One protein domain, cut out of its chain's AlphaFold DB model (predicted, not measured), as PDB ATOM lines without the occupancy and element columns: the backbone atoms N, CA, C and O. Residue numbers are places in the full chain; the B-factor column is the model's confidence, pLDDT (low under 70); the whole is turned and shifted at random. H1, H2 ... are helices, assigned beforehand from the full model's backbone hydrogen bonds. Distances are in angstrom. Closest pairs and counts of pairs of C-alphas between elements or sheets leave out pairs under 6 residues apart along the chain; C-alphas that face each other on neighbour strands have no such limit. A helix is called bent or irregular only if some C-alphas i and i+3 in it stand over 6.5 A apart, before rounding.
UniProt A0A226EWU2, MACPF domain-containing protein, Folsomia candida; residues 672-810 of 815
ATOM      1  N   HIS A 672     141.165 189.638 173.139       76.69
ATOM      2  CA  HIS A 672     142.582 189.295 173.192       76.69
ATOM      3  C   HIS A 672     142.888 187.903 172.624       76.69
ATOM      4  O   HIS A 672     143.851 187.780 171.859       76.69
ATOM      5  N   ALA A 673     142.053 186.889 172.866       78.81
ATOM      6  CA  ALA A 673     142.100 185.629 172.122       78.81
ATOM      7  C   ALA A 673     141.878 185.851 170.617       78.81
ATOM      8  O   ALA A 673     142.625 185.316 169.793       78.81
ATOM      9  N   MET A 674     140.907 186.695 170.251       77.38
ATOM     10  CA  MET A 674     140.656 187.030 168.848       77.38
ATOM     11  C   MET A 674     141.798 187.825 168.216       77.38
ATOM     12  O   MET A 674     142.111 187.591 167.053       77.38
ATOM     13  N   GLY A 675     142.505 188.671 168.971       78.12
ATOM     14  CA  GLY A 675     143.713 189.353 168.501       78.12
ATOM     15  C   GLY A 675     144.836 188.409 168.050       78.12
ATOM     16  O   GLY A 675     145.575 188.742 167.126       78.12
ATOM     17  N   VAL A 676     144.951 187.210 168.635       80.12
ATOM     18  CA  VAL A 676     145.901 186.183 168.158       80.12
ATOM     19  C   VAL A 676     145.440 185.579 166.831       80.12
ATOM     20  O   VAL A 676     146.258 185.387 165.934       80.12
ATOM     21  N   LEU A 677     144.138 185.322 166.681       81.38
ATOM     22  CA  LEU A 677     143.564 184.792 165.442       81.38
ATOM     23  C   LEU A 677     143.619 185.805 164.295       81.38
ATOM     24  O   LEU A 677     144.058 185.446 163.207       81.38
ATOM     25  N   PHE A 678     143.291 187.076 164.536       80.62
ATOM     26  CA  PHE A 678     143.414 188.133 163.527       80.62
ATOM     27  C   PHE A 678     144.856 188.304 163.033       80.62
ATOM     28  O   PHE A 678     145.068 188.434 161.831       80.62
ATOM     29  N   LYS A 679     145.866 188.185 163.911       82.62
ATOM     30  CA  LYS A 679     147.282 188.163 163.492       82.62
ATOM     31  C   LYS A 679     147.605 187.008 162.531       82.62
ATOM     32  O   LYS A 679     148.466 187.176 161.676       82.62
ATOM     33  N   ILE A 680     146.900 185.872 162.612       81.19
ATOM     34  CA  ILE A 680     146.998 184.772 161.631       81.19
ATOM     35  C   ILE A 680     146.175 185.080 160.373       81.19
ATOM     36  O   ILE A 680     146.580 184.716 159.271       81.19
ATOM     37  N   PHE A 681     145.049 185.787 160.494       80.06
ATOM     38  CA  PHE A 681     144.210 186.142 159.346       80.06
ATOM     39  C   PHE A 681     144.887 187.127 158.372       80.06
ATOM     40  O   PHE A 681     144.529 187.155 157.199       80.06
ATOM     41  N   TYR A 682     145.919 187.850 158.820       77.44
ATOM     42  CA  TYR A 682     146.796 188.680 157.982       77.44
ATOM     43  C   TYR A 682     147.991 187.935 157.339       77.44
ATOM     44  O   TYR A 682     148.877 188.582 156.784       77.44
ATOM     45  N   THR A 683     148.070 186.602 157.425       81.69
ATOM     46  CA  THR A 683     149.233 185.834 156.926       81.69
ATOM     47  C   THR A 683     149.082 185.404 155.468       81.69
ATOM     48  O   THR A 683     147.984 185.072 155.015       81.69
ATOM     49  N   GLU A 684     150.202 185.356 154.741       80.94
ATOM     50  CA  GLU A 684     150.266 184.873 153.353       80.94
ATOM     51  C   GLU A 684     149.785 183.411 153.258       80.94
ATOM     52  O   GLU A 684     149.026 183.058 152.355       80.94
ATOM     53  N   GLU A 685     150.120 182.577 154.249       83.56
ATOM     54  CA  GLU A 685     149.644 181.197 154.354       83.56
ATOM     55  C   GLU A 685     148.138 181.049 154.588       83.56
ATOM     56  O   GLU A 685     147.591 180.015 154.200       83.56
ATOM     57  N   LEU A 686     147.448 182.037 155.179       81.50
ATOM     58  CA  LEU A 686     145.985 182.033 155.143       81.50
ATOM     59  C   LEU A 686     145.477 182.571 153.803       81.50
ATOM     60  O   LEU A 686     144.625 181.927 153.199       81.50
ATOM     61  N   ALA A 687     146.016 183.692 153.314       82.94
ATOM     62  CA  ALA A 687     145.593 184.320 152.058       82.94
ATOM     63  C   ALA A 687     145.617 183.348 150.862       82.94
ATOM     64  O   ALA A 687     144.697 183.366 150.045       82.94
ATOM     65  N   PHE A 688     146.592 182.432 150.826       84.56
ATOM     66  CA  PHE A 688     146.672 181.298 149.897       84.56
ATOM     67  C   PHE A 688     145.350 180.519 149.743       84.56
ATOM     68  O   PHE A 688     144.969 180.169 148.625       84.56
ATOM     69  N   PHE A 689     144.603 180.282 150.829       84.00
ATOM     70  CA  PHE A 689     143.322 179.566 150.768       84.00
ATOM     71  C   PHE A 689     142.236 180.321 149.985       84.00
ATOM     72  O   PHE A 689     141.237 179.707 149.614       84.00
ATOM     73  N   GLY A 690     142.433 181.608 149.678       83.12
ATOM     74  CA  GLY A 690     141.565 182.377 148.788       83.12
ATOM     75  C   GLY A 690     141.489 181.800 147.369       83.12
ATOM     76  O   GLY A 690     140.403 181.752 146.791       83.12
ATOM     77  N   ASP A 691     142.603 181.286 146.843       83.69
ATOM     78  CA  ASP A 691     142.682 180.677 145.506       83.69
ATOM     79  C   ASP A 691     142.483 179.146 145.514       83.69
ATOM     80  O   ASP A 691     142.369 178.512 144.459       83.69
ATOM     81  N   VAL A 692     142.411 178.523 146.697       84.62
ATOM     82  CA  VAL A 692     142.241 177.071 146.838       84.62
ATOM     83  C   VAL A 692     140.764 176.673 146.640       84.62
ATOM     84  O   VAL A 692     139.882 177.181 147.339       84.62
ATOM     85  N   PRO A 693     140.453 175.722 145.733       82.38
ATOM     86  CA  PRO A 693     139.077 175.372 145.393       82.38
ATOM     87  C   PRO A 693     138.353 174.629 146.524       82.38
ATOM     88  O   PRO A 693     138.843 173.623 147.047       82.38
ATOM     89  N   TYR A 694     137.135 175.077 146.833       79.00
ATOM     90  CA  TYR A 694     136.301 174.484 147.877       79.00
ATOM     91  C   TYR A 694     135.868 173.056 147.524       79.00
ATOM     92  O   TYR A 694     135.005 172.836 146.673       79.00
ATOM     93  N   THR A 695     136.506 172.070 148.151       77.94
ATOM     94  CA  THR A 695     136.329 170.639 147.866       77.94
ATOM     95  C   THR A 695     136.536 169.807 149.129       77.94
ATOM     96  O   THR A 695     137.250 170.223 150.041       77.94
ATOM     97  N   MET A 696     135.964 168.600 149.172       66.38
ATOM     98  CA  MET A 696     136.134 167.684 150.309       66.38
ATOM     99  C   MET A 696     137.605 167.324 150.584       66.38
ATOM    100  O   MET A 696     138.000 167.290 151.742       66.38
ATOM    101  N   GLU A 697     138.448 167.145 149.555       74.38
ATOM    102  CA  GLU A 697     139.893 166.890 149.741       74.38
ATOM    103  C   GLU A 697     140.605 168.073 150.426       74.38
ATOM    104  O   GLU A 697     141.504 167.891 151.247       74.38
ATOM    105  N   VAL A 698     140.194 169.304 150.111       80.62
ATOM    106  CA  VAL A 698     140.717 170.512 150.762       80.62
ATOM    107  C   VAL A 698     140.202 170.623 152.198       80.62
ATOM    108  O   VAL A 698     140.982 170.986 153.074       80.62
ATOM    109  N   MET A 699     138.949 170.239 152.473       80.38
ATOM    110  CA  MET A 699     138.430 170.181 153.847       80.38
ATOM    111  C   MET A 699     139.177 169.141 154.695       80.38
ATOM    112  O   MET A 699     139.594 169.469 155.800       80.38
ATOM    113  N   GLU A 700     139.448 167.942 154.164       75.31
ATOM    114  CA  GLU A 700     140.259 166.922 154.854       75.31
ATOM    115  C   GLU A 700     141.669 167.440 155.200       75.31
ATOM    116  O   GLU A 700     142.188 167.158 156.280       75.31
ATOM    117  N   LYS A 701     142.293 168.233 154.316       83.94
ATOM    118  CA  LYS A 701     143.594 168.873 154.586       83.94
ATOM    119  C   LYS A 701     143.494 169.978 155.635       83.94
ATOM    120  O   LYS A 701     144.374 170.069 156.486       83.94
ATOM    121  N   ILE A 702     142.440 170.792 155.601       85.44
ATOM    122  CA  ILE A 702     142.180 171.829 156.609       85.44
ATOM    123  C   ILE A 702     141.975 171.193 157.989       85.44
ATOM    124  O   ILE A 702     142.595 171.648 158.943       85.44
ATOM    125  N   ASP A 703     141.199 170.110 158.092       79.50
ATOM    126  CA  ASP A 703     141.002 169.372 159.348       79.50
ATOM    127  C   ASP A 703     142.318 168.772 159.891       79.50
ATOM    128  O   ASP A 703     142.543 168.755 161.100       79.50
ATOM    129  N   LEU A 704     143.238 168.335 159.017       82.31
ATOM    130  CA  LEU A 704     144.581 167.895 159.426       82.31
ATOM    131  C   LEU A 704     145.477 169.058 159.889       82.31
ATOM    132  O   LEU A 704     146.215 168.905 160.862       82.31
ATOM    133  N   ILE A 705     145.412 170.218 159.229       87.69
ATOM    134  CA  ILE A 705     146.163 171.422 159.626       87.69
ATOM    135  C   ILE A 705     145.684 171.928 160.988       87.69
ATOM    136  O   ILE A 705     146.505 172.202 161.864       87.69
ATOM    137  N   THR A 706     144.371 172.044 161.191       86.75
ATOM    138  CA  THR A 706     143.808 172.588 162.432       86.75
ATOM    139  C   THR A 706     143.996 171.642 163.612       86.75
ATOM    140  O   THR A 706     144.306 172.119 164.700       86.75
ATOM    141  N   ALA A 707     143.946 170.321 163.400       81.12
ATOM    142  CA  ALA A 707     144.304 169.338 164.422       81.12
ATOM    143  C   ALA A 707     145.797 169.391 164.814       81.12
ATOM    144  O   ALA A 707     146.127 169.252 165.991       81.12
ATOM    145  N   GLU A 708     146.714 169.628 163.869       86.75
ATOM    146  CA  GLU A 708     148.142 169.798 164.188       86.75
ATOM    147  C   GLU A 708     148.426 171.113 164.921       86.75
ATOM    148  O   GLU A 708     149.256 171.146 165.832       86.75
ATOM    149  N   VAL A 709     147.696 172.177 164.581       87.12
ATOM    150  CA  VAL A 709     147.725 173.447 165.315       87.12
ATOM    151  C   VAL A 709     147.138 173.299 166.726       87.12
ATOM    152  O   VAL A 709     147.731 173.824 167.669       87.12
ATOM    153  N   GLU A 710     146.046 172.548 166.910       86.12
ATOM    154  CA  GLU A 710     145.521 172.198 168.238       86.12
ATOM    155  C   GLU A 710     146.570 171.418 169.045       86.12
ATOM    156  O   GLU A 710     146.873 171.786 170.179       86.12
ATOM    157  N   GLU A 711     147.187 170.382 168.464       82.50
ATOM    158  CA  GLU A 711     148.178 169.554 169.160       82.50
ATOM    159  C   GLU A 711     149.429 170.358 169.563       82.50
ATOM    160  O   GLU A 711     149.971 170.157 170.655       82.50
ATOM    161  N   ALA A 712     149.885 171.287 168.717       83.56
ATOM    162  CA  ALA A 712     150.951 172.221 169.071       83.56
ATOM    163  C   ALA A 712     150.507 173.167 170.191       83.56
ATOM    164  O   ALA A 712     151.174 173.228 171.224       83.56
ATOM    165  N   LEU A 713     149.354 173.831 170.050       81.00
ATOM    166  CA  LEU A 713     148.831 174.750 171.062       81.00
ATOM    167  C   LEU A 713     148.608 174.053 172.413       81.00
ATOM    168  O   LEU A 713     148.881 174.646 173.457       81.00
ATOM    169  N   VAL A 714     148.193 172.782 172.429       77.62
ATOM    170  CA  VAL A 714     148.106 171.940 173.634       77.62
ATOM    171  C   VAL A 714     149.473 171.791 174.309       77.62
ATOM    172  O   VAL A 714     149.544 172.002 175.522       77.62
ATOM    173  N   LYS A 715     150.543 171.514 173.546       76.44
ATOM    174  CA  LYS A 715     151.929 171.366 174.043       76.44
ATOM    175  C   LYS A 715     152.548 172.665 174.565       76.44
ATOM    176  O   LYS A 715     153.517 172.590 175.321       76.44
ATOM    177  N   VAL A 716     152.022 173.835 174.194       71.88
ATOM    178  CA  VAL A 716     152.550 175.113 174.687       71.88
ATOM    179  C   VAL A 716     152.341 175.237 176.201       71.88
ATOM    180  O   VAL A 716     151.208 175.335 176.692       71.88
ATOM    181  N   ASP A 717     153.458 175.283 176.931       68.75
ATOM    182  CA  ASP A 717     153.521 175.670 178.341       68.75
ATOM    183  C   ASP A 717     153.396 177.193 178.461       68.75
ATOM    184  O   ASP A 717     154.365 177.958 178.485       68.75
ATOM    185  N   LEU A 718     152.142 177.625 178.508       59.56
ATOM    186  CA  LEU A 718     151.777 179.031 178.561       59.56
ATOM    187  C   LEU A 718     152.159 179.687 179.888       59.56
ATOM    188  O   LEU A 718     152.476 180.871 179.896       59.56
ATOM    189  N   LYS A 719     152.241 178.930 180.991       58.84
ATOM    190  CA  LYS A 719     152.696 179.467 182.284       58.84
ATOM    191  C   LYS A 719     154.189 179.780 182.264       58.84
ATOM    192  O   LYS A 719     154.598 180.819 182.780       58.84
ATOM    193  N   ARG A 720     154.996 178.942 181.608       62.66
ATOM    194  CA  ARG A 720     156.411 179.239 181.360       62.66
ATOM    195  C   ARG A 720     156.593 180.462 180.461       62.66
ATOM    196  O   ARG A 720     157.420 181.311 180.789       62.66
ATOM    197  N   LEU A 721     155.813 180.593 179.386       56.56
ATOM    198  CA  LEU A 721     155.842 181.790 178.533       56.56
ATOM    199  C   LEU A 721     155.470 183.060 179.312       56.56
ATOM    200  O   LEU A 721     156.230 184.027 179.257       56.56
ATOM    201  N   ILE A 722     154.397 183.021 180.113       53.72
ATOM    202  CA  ILE A 722     154.016 184.091 181.055       53.72
ATOM    203  C   ILE A 722     155.202 184.475 181.951       53.72
ATOM    204  O   ILE A 722     155.638 185.624 181.940       53.72
ATOM    205  N   SER A 723     155.812 183.501 182.636       55.41
ATOM    206  CA  SER A 723     156.946 183.743 183.546       55.41
ATOM    207  C   SER A 723     158.219 184.291 182.878       55.41
ATOM    208  O   SER A 723     159.130 184.730 183.574       55.41
ATOM    209  N   SER A 724     158.303 184.259 181.543       54.25
ATOM    210  CA  SER A 724     159.476 184.703 180.779       54.25
ATOM    211  C   SER A 724     159.366 186.118 180.198       54.25
ATOM    212  O   SER A 724     160.363 186.644 179.710       54.25
ATOM    213  N   ALA A 725     158.178 186.732 180.232       49.53
ATOM    214  CA  ALA A 725     157.906 187.982 179.522       49.53
ATOM    215  C   ALA A 725     158.351 189.256 180.263       49.53
ATOM    216  O   ALA A 725     158.613 190.261 179.604       49.53
ATOM    217  N   GLY A 726     158.449 189.205 181.595       53.47
ATOM    218  CA  GLY A 726     158.871 190.324 182.446       53.47
ATOM    219  C   GLY A 726     157.847 191.458 182.572       53.47
ATOM    220  O   GLY A 726     156.987 191.645 181.706       53.47
ATOM    221  N   ASP A 727     157.974 192.222 183.656       49.72
ATOM    222  CA  ASP A 727     157.078 193.329 183.991       49.72
ATOM    223  C   ASP A 727     157.291 194.516 183.031       49.72
ATOM    224  O   ASP A 727     158.396 195.048 182.925       49.72
ATOM    225  N   ASP A 728     156.227 194.951 182.356       49.66
ATOM    226  CA  ASP A 728     156.127 196.279 181.739       49.66
ATOM    227  C   ASP A 728     154.793 196.916 182.130       49.66
ATOM    228  O   ASP A 728     153.766 196.241 182.206       49.66
ATOM    229  N   ASP A 729     154.805 198.233 182.319       42.69
ATOM    230  CA  ASP A 729     153.659 199.035 182.777       42.69
ATOM    231  C   ASP A 729     152.769 199.481 181.589       42.69
ATOM    232  O   ASP A 729     152.280 200.609 181.512       42.69
ATOM    233  N   GLY A 730     152.646 198.608 180.581       47.19
ATOM    234  CA  GLY A 730     152.005 198.898 179.296       47.19
ATOM    235  C   GLY A 730     150.477 198.925 179.373       47.19
ATOM    236  O   GLY A 730     149.855 198.030 179.946       47.19
ATOM    237  N   SER A 731     149.862 199.933 178.752       44.34
ATOM    238  CA  SER A 731     148.406 200.062 178.646       44.34
ATOM    239  C   SER A 731     147.786 198.980 177.758       44.34
ATOM    240  O   SER A 731     148.313 198.670 176.690       44.34
ATOM    241  N   ILE A 732     146.622 198.462 178.166       51.19
ATOM    242  CA  ILE A 732     145.812 197.566 177.332       51.19
ATOM    243  C   ILE A 732     145.132 198.394 176.238       51.19
ATOM    244  O   ILE A 732     144.070 198.975 176.453       51.19
ATOM    245  N   GLU A 733     145.736 198.437 175.058       54.66
ATOM    246  CA  GLU A 733     145.019 198.788 173.833       54.66
ATOM    247  C   GLU A 733     144.365 197.525 173.247       54.66
ATOM    248  O   GLU A 733     144.844 196.402 173.449       54.66
ATOM    249  N   LEU A 734     143.243 197.691 172.540       54.25
ATOM    250  CA  LEU A 734     142.632 196.581 171.806       54.25
ATOM    251  C   LEU A 734     143.597 196.124 170.696       54.25
ATOM    252  O   LEU A 734     144.193 196.963 170.024       54.25
ATOM    253  N   PRO A 735     143.758 194.808 170.466       60.28
ATOM    254  CA  PRO A 735     144.755 194.282 169.529       60.28
ATOM    255  C   PRO A 735     144.375 194.450 168.044       60.28
ATOM    256  O   PRO A 735     145.095 193.946 167.182       60.28
ATOM    257  N   PHE A 736     143.244 195.100 167.757       63.50
ATOM    258  CA  PHE A 736     142.714 195.437 166.436       63.50
ATOM    259  C   PHE A 736     141.719 196.605 166.556       63.50
ATOM    260  O   PHE A 736     141.123 196.812 167.616       63.50
ATOM    261  N   ASP A 737     141.490 197.324 165.456       68.94
ATOM    262  CA  ASP A 737     140.346 198.231 165.308       68.94
ATOM    263  C   ASP A 737     139.072 197.401 165.009       68.94
ATOM    264  O   ASP A 737     139.119 196.532 164.133       68.94
ATOM    265  N   PRO A 738     137.931 197.605 165.700       63.06
ATOM    266  CA  PRO A 738     136.676 196.913 165.395       63.06
ATOM    267  C   PRO A 738     136.167 197.071 163.947       63.06
ATOM    268  O   PRO A 738     135.569 196.129 163.419       63.06
ATOM    269  N   GLU A 739     136.401 198.209 163.281       64.75
ATOM    270  CA  GLU A 739     136.023 198.407 161.870       64.75
ATOM    271  C   GLU A 739     136.939 197.600 160.929       64.75
ATOM    272  O   GLU A 739     136.475 196.959 159.977       64.75
ATOM    273  N   GLU A 740     138.236 197.543 161.241       68.69
ATOM    274  CA  GLU A 740     139.216 196.735 160.510       68.69
ATOM    275  C   GLU A 740     138.949 195.233 160.705       68.69
ATOM    276  O   GLU A 740     138.838 194.490 159.731       68.69
ATOM    277  N   ALA A 741     138.724 194.789 161.945       65.88
ATOM    278  CA  ALA A 741     138.358 193.412 162.274       65.88
ATOM    279  C   ALA A 741     137.073 192.966 161.559       65.88
ATOM    280  O   ALA A 741     137.015 191.859 161.019       65.88
ATOM    281  N   THR A 742     136.064 193.840 161.480       64.81
ATOM    282  CA  THR A 742     134.841 193.587 160.701       64.81
ATOM    283  C   THR A 742     135.164 193.398 159.215       64.81
ATOM    284  O   THR A 742     134.671 192.456 158.593       64.81
ATOM    285  N   THR A 743     136.047 194.231 158.658       69.00
ATOM    286  CA  THR A 743     136.503 194.140 157.260       69.00
ATOM    287  C   THR A 743     137.296 192.850 156.987       69.00
ATOM    288  O   THR A 743     137.107 192.217 155.947       69.00
ATOM    289  N   VAL A 744     138.129 192.395 157.932       71.44
ATOM    290  CA  VAL A 744     138.851 191.113 157.829       71.44
ATOM    291  C   VAL A 744     137.894 189.926 157.875       71.44
ATOM    292  O   VAL A 744     138.002 189.035 157.033       71.44
ATOM    293  N   LEU A 745     136.928 189.904 158.803       68.56
ATOM    294  CA  LEU A 745     135.932 188.825 158.863       68.56
ATOM    295  C   LEU A 745     135.089 188.766 157.581       68.56
ATOM    296  O   LEU A 745     134.858 187.672 157.069       68.56
ATOM    297  N   GLN A 746     134.707 189.914 157.010       66.62
ATOM    298  CA  GLN A 746     134.073 189.974 155.687       66.62
ATOM    299  C   GLN A 746     134.971 189.337 154.613       66.62
ATOM    300  O   GLN A 746     134.524 188.453 153.887       66.62
ATOM    301  N   GLY A 747     136.244 189.739 154.518       70.12
ATOM    302  CA  GLY A 747     137.194 189.181 153.546       70.12
ATOM    303  C   GLY A 747     137.378 187.663 153.667       70.12
ATOM    304  O   GLY A 747     137.385 186.960 152.658       70.12
ATOM    305  N   VAL A 748     137.456 187.156 154.900       74.81
ATOM    306  CA  VAL A 748     137.605 185.728 155.213       74.81
ATOM    307  C   VAL A 748     136.332 184.934 154.896       74.81
ATOM    308  O   VAL A 748     136.408 183.928 154.195       74.81
ATOM    309  N   PHE A 749     135.157 185.365 155.367       70.81
ATOM    310  CA  PHE A 749     133.911 184.602 155.200       70.81
ATOM    311  C   PHE A 749     133.263 184.742 153.815       70.81
ATOM    312  O   PHE A 749     132.431 183.910 153.463       70.81
ATOM    313  N   ASN A 750     133.662 185.728 153.004       69.38
ATOM    314  CA  ASN A 750     133.238 185.849 151.601       69.38
ATOM    315  C   ASN A 750     133.837 184.778 150.672       69.38
ATOM    316  O   ASN A 750     133.412 184.650 149.522       69.38
ATOM    317  N   ASN A 751     134.817 184.007 151.144       79.06
ATOM    318  CA  ASN A 751     135.371 182.864 150.435       79.06
ATOM    319  C   ASN A 751     135.128 181.592 151.272       79.06
ATOM    320  O   ASN A 751     135.470 181.565 152.454       79.06
ATOM    321  N   PRO A 752     134.552 180.522 150.699       72.88
ATOM    322  CA  PRO A 752     134.153 179.344 151.471       72.88
ATOM    323  C   PRO A 752     135.356 178.563 152.027       72.88
ATOM    324  O   PRO A 752     135.271 177.996 153.114       72.88
ATOM    325  N   THR A 753     136.494 178.561 151.328       81.75
ATOM    326  CA  THR A 753     137.712 177.866 151.761       81.75
ATOM    327  C   THR A 753     138.390 178.617 152.906       81.75
ATOM    328  O   THR A 753     138.711 178.006 153.927       81.75
ATOM    329  N   LEU A 754     138.542 179.941 152.777       81.75
ATOM    330  CA  LEU A 754     139.017 180.819 153.854       81.75
ATOM    331  C   LEU A 754     138.092 180.750 155.076       81.75
ATOM    332  O   LEU A 754     138.571 180.553 156.189       81.75
ATOM    333  N   GLY A 755     136.776 180.842 154.869       77.31
ATOM    334  CA  GLY A 755     135.769 180.769 155.924       77.31
ATOM    335  C   GLY A 755     135.802 179.449 156.696       77.31
ATOM    336  O   GLY A 755     135.795 179.468 157.926       77.31
ATOM    337  N   ALA A 756     135.910 178.308 156.008       79.00
ATOM    338  CA  ALA A 756     136.042 177.000 156.654       79.00
ATOM    339  C   ALA A 756     137.388 176.846 157.390       79.00
ATOM    340  O   ALA A 756     137.413 176.396 158.537       79.00
ATOM    341  N   MET A 757     138.504 177.272 156.779       84.75
ATOM    342  CA  MET A 757     139.833 177.274 157.409       84.75
ATOM    343  C   MET A 757     139.842 178.126 158.686       84.75
ATOM    344  O   MET A 757     140.265 177.653 159.740       84.75
ATOM    345  N   ALA A 758     139.309 179.348 158.629       79.94
ATOM    346  CA  ALA A 758     139.221 180.249 159.771       79.94
ATOM    347  C   ALA A 758     138.276 179.725 160.863       79.94
ATOM    348  O   ALA A 758     138.637 179.775 162.036       79.94
ATOM    349  N   THR A 759     137.116 179.161 160.501       77.62
ATOM    350  CA  THR A 759     136.159 178.574 161.461       77.62
ATOM    351  C   THR A 759     136.760 177.374 162.190       77.62
ATOM    352  O   THR A 759     136.662 177.278 163.413       77.62
ATOM    353  N   LYS A 760     137.448 176.479 161.470       80.50
ATOM    354  CA  LYS A 760     138.101 175.297 162.055       80.50
ATOM    355  C   LYS A 760     139.347 175.673 162.874       80.50
ATOM    356  O   LYS A 760     139.556 175.104 163.942       80.50
ATOM    357  N   LEU A 761     140.137 176.664 162.443       84.12
ATOM    358  CA  LEU A 761     141.271 177.202 163.213       84.12
ATOM    359  C   LEU A 761     140.805 177.897 164.500       84.12
ATOM    360  O   LEU A 761     141.414 177.737 165.560       84.12
ATOM    361  N   TYR A 762     139.701 178.636 164.417       82.44
ATOM    362  CA  TYR A 762     139.024 179.220 165.564       82.44
ATOM    363  C   TYR A 762     138.547 178.137 166.540       82.44
ATOM    364  O   TYR A 762     138.899 178.203 167.717       82.44
ATOM    365  N   ALA A 763     137.830 177.111 166.073       77.56
ATOM    366  CA  ALA A 763     137.369 175.999 166.910       77.56
ATOM    367  C   ALA A 763     138.532 175.317 167.659       77.56
ATOM    368  O   ALA A 763     138.462 175.123 168.872       77.56
ATOM    369  N   ALA A 764     139.627 175.040 166.942       81.69
ATOM    370  CA  ALA A 764     140.833 174.388 167.453       81.69
ATOM    371  C   ALA A 764     141.605 175.204 168.509       81.69
ATOM    372  O   ALA A 764     142.233 174.632 169.398       81.69
ATOM    373  N   THR A 765     141.600 176.539 168.421       82.81
ATOM    374  CA  THR A 765     142.487 177.387 169.244       82.81
ATOM    375  C   THR A 765     141.768 178.210 170.310       82.81
ATOM    376  O   THR A 765     142.282 178.367 171.422       82.81
ATOM    377  N   SER A 766     140.570 178.711 170.006       77.00
ATOM    378  CA  SER A 766     139.867 179.727 170.799       77.00
ATOM    379  C   SER A 766     139.649 179.336 172.257       77.00
ATOM    380  O   SER A 766     139.946 180.139 173.140       77.00
ATOM    381  N   LYS A 767     139.216 178.093 172.528       77.62
ATOM    382  CA  LYS A 767     138.977 177.609 173.898       77.62
ATOM    383  C   LYS A 767     140.214 177.695 174.778       77.62
ATOM    384  O   LYS A 767     140.095 178.007 175.959       77.62
ATOM    385  N   LYS A 768     141.394 177.371 174.235       77.44
ATOM    386  CA  LYS A 768     142.631 177.471 175.010       77.44
ATOM    387  C   LYS A 768     143.069 178.931 175.104       77.44
ATOM    388  O   LYS A 768     143.487 179.319 176.180       77.44
ATOM    389  N   LEU A 769     142.928 179.739 174.049       79.94
ATOM    390  CA  LEU A 769     143.333 181.153 174.043       79.94
ATOM    391  C   LEU A 769     142.574 182.024 175.064       79.94
ATOM    392  O   LEU A 769     143.222 182.731 175.838       79.94
ATOM    393  N   SER A 770     141.237 181.960 175.112       77.19
ATOM    394  CA  SER A 770     140.434 182.830 175.995       77.19
ATOM    395  C   SER A 770     140.725 182.598 177.481       77.19
ATOM    396  O   SER A 770     140.840 183.555 178.239       77.19
ATOM    397  N   LEU A 771     140.986 181.346 177.878       73.44
ATOM    398  CA  LEU A 771     141.368 180.958 179.246       73.44
ATOM    399  C   LEU A 771     142.700 181.557 179.753       73.44
ATOM    400  O   LEU A 771     142.999 181.415 180.938       73.44
ATOM    401  N   TYR A 772     143.517 182.191 178.899       71.56
ATOM    402  CA  TYR A 772     144.731 182.910 179.332       71.56
ATOM    403  C   TYR A 772     144.664 184.416 179.112       71.56
ATOM    404  O   TYR A 772     145.334 185.151 179.834       71.56
ATOM    405  N   PHE A 773     143.920 184.871 178.105       73.50
ATOM    406  CA  PHE A 773     143.918 186.275 177.703       73.50
ATOM    407  C   PHE A 773     142.706 187.069 178.173       73.50
ATOM    408  O   PHE A 773     142.809 188.286 178.308       73.50
ATOM    409  N   ASP A 774     141.580 186.406 178.413       72.75
ATOM    410  CA  ASP A 774     140.294 187.071 178.596       72.75
ATOM    411  C   ASP A 774     139.434 186.462 179.727       72.75
ATOM    412  O   ASP A 774     138.307 186.893 179.958       72.75
ATOM    413  N   ASP A 775     139.945 185.463 180.450       70.62
ATOM    414  CA  ASP A 775     139.437 185.108 181.778       70.62
ATOM    415  C   ASP A 775     139.924 186.174 182.775       70.62
ATOM    416  O   ASP A 775     141.131 186.354 182.955       70.62
ATOM    417  N   GLU A 776     138.999 186.881 183.428       63.00
ATOM    418  CA  GLU A 776     139.295 187.935 184.414       63.00
ATOM    419  C   GLU A 776     140.255 187.437 185.517       63.00
ATOM    420  O   GLU A 776     141.187 188.141 185.911       63.00
ATOM    421  N   ASN A 777     140.102 186.176 185.945       56.03
ATOM    422  CA  ASN A 777     140.940 185.537 186.963       56.03
ATOM    423  C   ASN A 777     142.355 185.232 186.440       56.03
ATOM    424  O   ASN A 777     143.306 185.154 187.219       56.03
ATOM    425  N   ALA A 778     142.505 185.032 185.125       56.28
ATOM    426  CA  ALA A 778     143.809 184.905 184.486       56.28
ATOM    427  C   ALA A 778     144.470 186.281 184.332       56.28
ATOM    428  O   ALA A 778     145.652 186.408 184.641       56.28
ATOM    429  N   GLN A 779     143.721 187.319 183.940       56.59
ATOM    430  CA  GLN A 779     144.251 188.679 183.801       56.59
ATOM    431  C   GLN A 779     144.812 189.232 185.126       56.59
ATOM    432  O   GLN A 779     145.927 189.761 185.122       56.59
ATOM    433  N   GLU A 780     144.123 189.037 186.261       53.38
ATOM    434  CA  GLU A 780     144.653 189.391 187.597       53.38
ATOM    435  C   GLU A 780     145.989 188.692 187.916       53.38
ATOM    436  O   GLU A 780     146.866 189.274 188.553       53.38
ATOM    437  N   PHE A 781     146.165 187.447 187.462       46.50
ATOM    438  CA  PHE A 781     147.358 186.634 187.727       46.50
ATOM    439  C   PHE A 781     148.556 186.944 186.821       46.50
ATOM    440  O   PHE A 781     149.662 186.464 187.085       46.50
ATOM    441  N   VAL A 782     148.322 187.657 185.720       51.56
ATOM    442  CA  VAL A 782     149.233 187.729 184.569       51.56
ATOM    443  C   VAL A 782     149.695 189.162 184.277       51.56
ATOM    444  O   VAL A 782     150.787 189.345 183.742       51.56
ATOM    445  N   GLY A 783     148.929 190.169 184.704       53.59
ATOM    446  CA  GLY A 783     149.304 191.580 184.614       53.59
ATOM    447  C   GLY A 783     149.031 192.195 183.239       53.59
ATOM    448  O   GLY A 783     149.246 191.589 182.191       53.59
ATOM    449  N   HIS A 784     148.549 193.436 183.234       53.97
ATOM    450  CA  HIS A 784     148.018 194.085 182.032       53.97
ATOM    451  C   HIS A 784     149.047 194.232 180.893       53.97
ATOM    452  O   HIS A 784     148.731 193.933 179.741       53.97
ATOM    453  N   GLY A 785     150.304 194.569 181.209       54.31
ATOM    454  CA  GLY A 785     151.386 194.673 180.222       54.31
ATOM    455  C   GLY A 785     151.844 193.341 179.607       54.31
ATOM    456  O   GLY A 785     152.554 193.348 178.600       54.31
ATOM    457  N   PHE A 786     151.429 192.187 180.148       57.72
ATOM    458  CA  PHE A 786     151.729 190.899 179.520       57.72
ATOM    459  C   PHE A 786     150.954 190.697 178.219       57.72
ATOM    460  O   PHE A 786     151.508 190.121 177.283       57.72
ATOM    461  N   ILE A 787     149.690 191.136 178.154       64.25
ATOM    462  CA  ILE A 787     148.707 190.654 177.170       64.25
ATOM    463  C   ILE A 787     149.253 190.751 175.737       64.25
ATOM    464  O   ILE A 787     149.314 189.736 175.044       64.25
ATOM    465  N   GLY A 788     149.775 191.912 175.324       65.31
ATOM    466  CA  GLY A 788     150.360 192.098 173.989       65.31
ATOM    467  C   GLY A 788     151.585 191.211 173.700       65.31
ATOM    468  O   GLY A 788     151.678 190.612 172.627       65.31
ATOM    469  N   ARG A 789     152.508 191.054 174.663       67.44
ATOM    470  CA  ARG A 789     153.690 190.180 174.500       67.44
ATOM    471  C   ARG A 789     153.322 188.699 174.495       67.44
ATOM    472  O   ARG A 789     153.887 187.933 173.715       67.44
ATOM    473  N   GLY A 790     152.362 188.301 175.325       68.75
ATOM    474  CA  GLY A 790     151.785 186.963 175.321       68.75
ATOM    475  C   GLY A 790     151.148 186.636 173.977       68.75
ATOM    476  O   GLY A 790     151.455 185.595 173.398       68.75
ATOM    477  N   GLN A 791     150.322 187.544 173.447       74.06
ATOM    478  CA  GLN A 791     149.707 187.396 172.128       74.06
ATOM    479  C   GLN A 791     150.762 187.197 171.042       74.06
ATOM    480  O   GLN A 791     150.628 186.278 170.245       74.06
ATOM    481  N   ASP A 792     151.823 188.006 171.025       74.88
ATOM    482  CA  ASP A 792     152.902 187.896 170.038       74.88
ATOM    483  C   ASP A 792     153.690 186.584 170.128       74.88
ATOM    484  O   ASP A 792     154.131 186.060 169.103       74.88
ATOM    485  N   LEU A 793     153.917 186.065 171.336       73.12
ATOM    486  CA  LEU A 793     154.641 184.810 171.547       73.12
ATOM    487  C   LEU A 793     153.787 183.595 171.163       73.12
ATOM    488  O   LEU A 793     154.275 182.705 170.469       73.12
ATOM    489  N   ILE A 794     152.509 183.580 171.550       76.44
ATOM    490  CA  ILE A 794     151.577 182.510 171.170       76.44
ATOM    491  C   ILE A 794     151.266 182.572 169.674       76.44
ATOM    492  O   ILE A 794     151.239 181.530 169.026       76.44
ATOM    493  N   PHE A 795     151.105 183.773 169.107       82.88
ATOM    494  CA  PHE A 795     150.988 183.967 167.665       82.88
ATOM    495  C   PHE A 795     152.170 183.325 166.939       82.88
ATOM    496  O   PHE A 795     151.939 182.515 166.055       82.88
ATOM    497  N   LYS A 796     153.419 183.604 167.340       82.38
ATOM    498  CA  LYS A 796     154.612 183.009 166.707       82.38
ATOM    499  C   LYS A 796     154.605 181.481 166.744       82.38
ATOM    500  O   LYS A 796     154.947 180.870 165.738       82.38
ATOM    501  N   GLU A 797     154.195 180.876 167.856       80.88
ATOM    502  CA  GLU A 797     154.164 179.415 168.017       80.88
ATOM    503  C   GLU A 797     153.029 178.764 167.198       80.88
ATOM    504  O   GLU A 797     153.272 177.830 166.431       80.88
ATOM    505  N   ILE A 798     151.803 179.301 167.284       84.62
ATOM    506  CA  ILE A 798     150.653 178.848 166.481       84.62
ATOM    507  C   ILE A 798     150.938 179.042 164.988       84.62
ATOM    508  O   ILE A 798     150.697 178.137 164.194       84.62
ATOM    509  N   HIS A 799     151.479 180.200 164.604       87.00
ATOM    510  CA  HIS A 799     151.834 180.532 163.230       87.00
ATOM    511  C   HIS A 799     152.926 179.602 162.698       87.00
ATOM    512  O   HIS A 799     152.762 179.042 161.622       87.00
ATOM    513  N   ALA A 800     154.000 179.352 163.454       86.62
ATOM    514  CA  ALA A 800     155.052 178.428 163.035       86.62
ATOM    515  C   ALA A 800     154.510 177.013 162.767       86.62
ATOM    516  O   ALA A 800     154.889 176.397 161.766       86.62
ATOM    517  N   GLN A 801     153.584 176.512 163.597       89.88
ATOM    518  CA  GLN A 801     152.907 175.243 163.320       89.88
ATOM    519  C   GLN A 801     151.966 175.338 162.112       89.88
ATOM    520  O   GLN A 801     152.029 174.472 161.242       89.88
ATOM    521  N   PHE A 802     151.124 176.374 162.033       88.69
ATOM    522  CA  PHE A 802     150.179 176.586 160.933       88.69
ATOM    523  C   PHE A 802     150.907 176.607 159.586       88.69
ATOM    524  O   PHE A 802     150.605 175.786 158.728       88.69
ATOM    525  N   VAL A 803     151.946 177.433 159.449       87.81
ATOM    526  CA  VAL A 803     152.822 177.503 158.271       87.81
ATOM    527  C   VAL A 803     153.440 176.140 157.947       87.81
ATOM    528  O   VAL A 803     153.434 175.710 156.794       87.81
ATOM    529  N   THR A 804     153.943 175.421 158.956       88.94
ATOM    530  CA  THR A 804     154.557 174.096 158.764       88.94
ATOM    531  C   THR A 804     153.547 173.060 158.261       88.94
ATOM    532  O   THR A 804     153.872 172.275 157.373       88.94
ATOM    533  N   SER A 805     152.324 173.055 158.794       88.00
ATOM    534  CA  SER A 805     151.256 172.138 158.379       88.00
ATOM    535  C   SER A 805     150.663 172.532 157.020       88.00
ATOM    536  O   SER A 805     150.473 171.662 156.172       88.00
ATOM    537  N   VAL A 806     150.459 173.825 156.747       87.69
ATOM    538  CA  VAL A 806     150.031 174.341 155.435       87.69
ATOM    539  C   VAL A 806     151.005 173.893 154.344       87.69
ATOM    540  O   VAL A 806     150.596 173.172 153.439       87.69
ATOM    541  N   ARG A 807     152.305 174.185 154.490       87.31
ATOM    542  CA  ARG A 807     153.363 173.816 153.523       87.31
ATOM    543  C   ARG A 807     153.642 172.302 153.429       87.31
ATOM    544  O   ARG A 807     154.448 171.870 152.609       87.31
ATOM    545  N   LYS A 808     153.012 171.493 154.286       87.06
ATOM    546  CA  LYS A 808     153.081 170.021 154.312       87.06
ATOM    547  C   LYS A 808     151.886 169.363 153.615       87.06
ATOM    548  O   LYS A 808     152.040 168.272 153.069       87.06
ATOM    549  N   TYR A 809     150.710 169.992 153.652       86.38
ATOM    550  CA  TYR A 809     149.479 169.484 153.032       86.38
ATOM    551  C   TYR A 809     149.128 170.174 151.704       86.38
ATOM    552  O   TYR A 809     148.393 169.601 150.895       86.38
ATOM    553  N   PHE A 810     149.701 171.352 151.455       83.56
ATOM    554  CA  PHE A 810     149.622 172.111 150.213       83.56
ATOM    555  C   PHE A 810     151.033 172.440 149.714       83.56
ATOM    556  O   PHE A 810     151.925 172.759 150.501       83.56
TER     557      PHE A 810
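Overview. This is residues 672 to 810 of the 815 residues of the protein "MACPF domain-containing protein" of Folsomia candida (UniProt A0A226EWU2). Four helices, H1, H3, H6 and H8, make a bundle with partly crossed members: H3 and H6 run side by side, H8 slants past H3, and the shorter H1 packs on H6 and H8. H5 covers H1 on the side away from H3; short H2 sits at one end of the bundle and short H4 and H7 at the other, with the long link of residues 725 to 737 leading from H4 to H5. The printed part has 139 residues with eight named helices, H1 to H8 in order, and no named strand: its class is all helix. It is compact, with a radius of gyration of the C-alphas of 15.4 A and spans of 47 by 33 by 22 A.

Arrangement. H1, residues 672 to 681, touches H6, residues 752 to 773, at a shallow tilt of 31 degrees, opposite ways, closest at the C-alphas of Ala 673 and Leu 769, 5.0 A. H1 also touches H8, residues 786 to 809, at a steep tilt of 36 degrees, only just past shallow; the closest C-alphas are those of Val 676 and Phe 795, 5.6 A. H2, residues 684 to 690, touches residues 753 to 757 of H6 alone, with the C-alphas of Phe 689 and Leu 754 closest at 5.4 A. H3, residues 696 to 715, touches H6 the same way at a shallow tilt of 13 degrees, with the C-alphas of Glu 710 and Ala 764 closest at 5.2 A. H3 touches H8 opposite ways at a steep tilt of 41 degrees, with the C-alphas of Ile 705 and Ser 805 closest at 5.3 A. H4, residues 718 to 724, touches residues 786 to 793 of H8 alone; the closest C-alphas, of Ile 722 and Gly 790, are 6.8 A apart. H5, residues 738 to 749, touches H1, with the C-alphas of Phe 678 and Ala 741 closest at 7.4 A, and is apart from H3 and H8. The hub, H6, touches H5 and H7, residues 776 to 782, only at the corner; the closest C-alphas are Phe 749 and Gly 755, 4.3 A, and Tyr 772 and Ala 778, 5.6 A. Every O i to N i+4 pair is within hydrogen-bond range in H1, H3, H4, H5 and H8; H6 has 14 of 18, H7 2 of 3, and H2 1 of 3 beside 3 of 4 O i to N i+3 pairs.

Along the chain. H1 begins at C-alpha 672, (142.582, 189.295, 173.192). H3 is 28.7 A long, H5 16.2 A and H6 28.8 A. H6 is irregular, with C-alphas 764 and 767 7.4 A apart, and has a kink of 54 degrees near residue 767. H8, 34.1 A long, ends at C-alpha 809, (149.479, 169.484, 153.032).

Size, cuts and confidence. The two C-alphas farthest apart, those of Met 696 and Asp 729, are 48.4 A apart. The printed part has no cut. The link from H4 to H5 is long, 13 residues; the other links are tight. Mean pLDDT of the printed part is 73.3, with 46 residues under 70, among them 717 to 743 and 776 to 790.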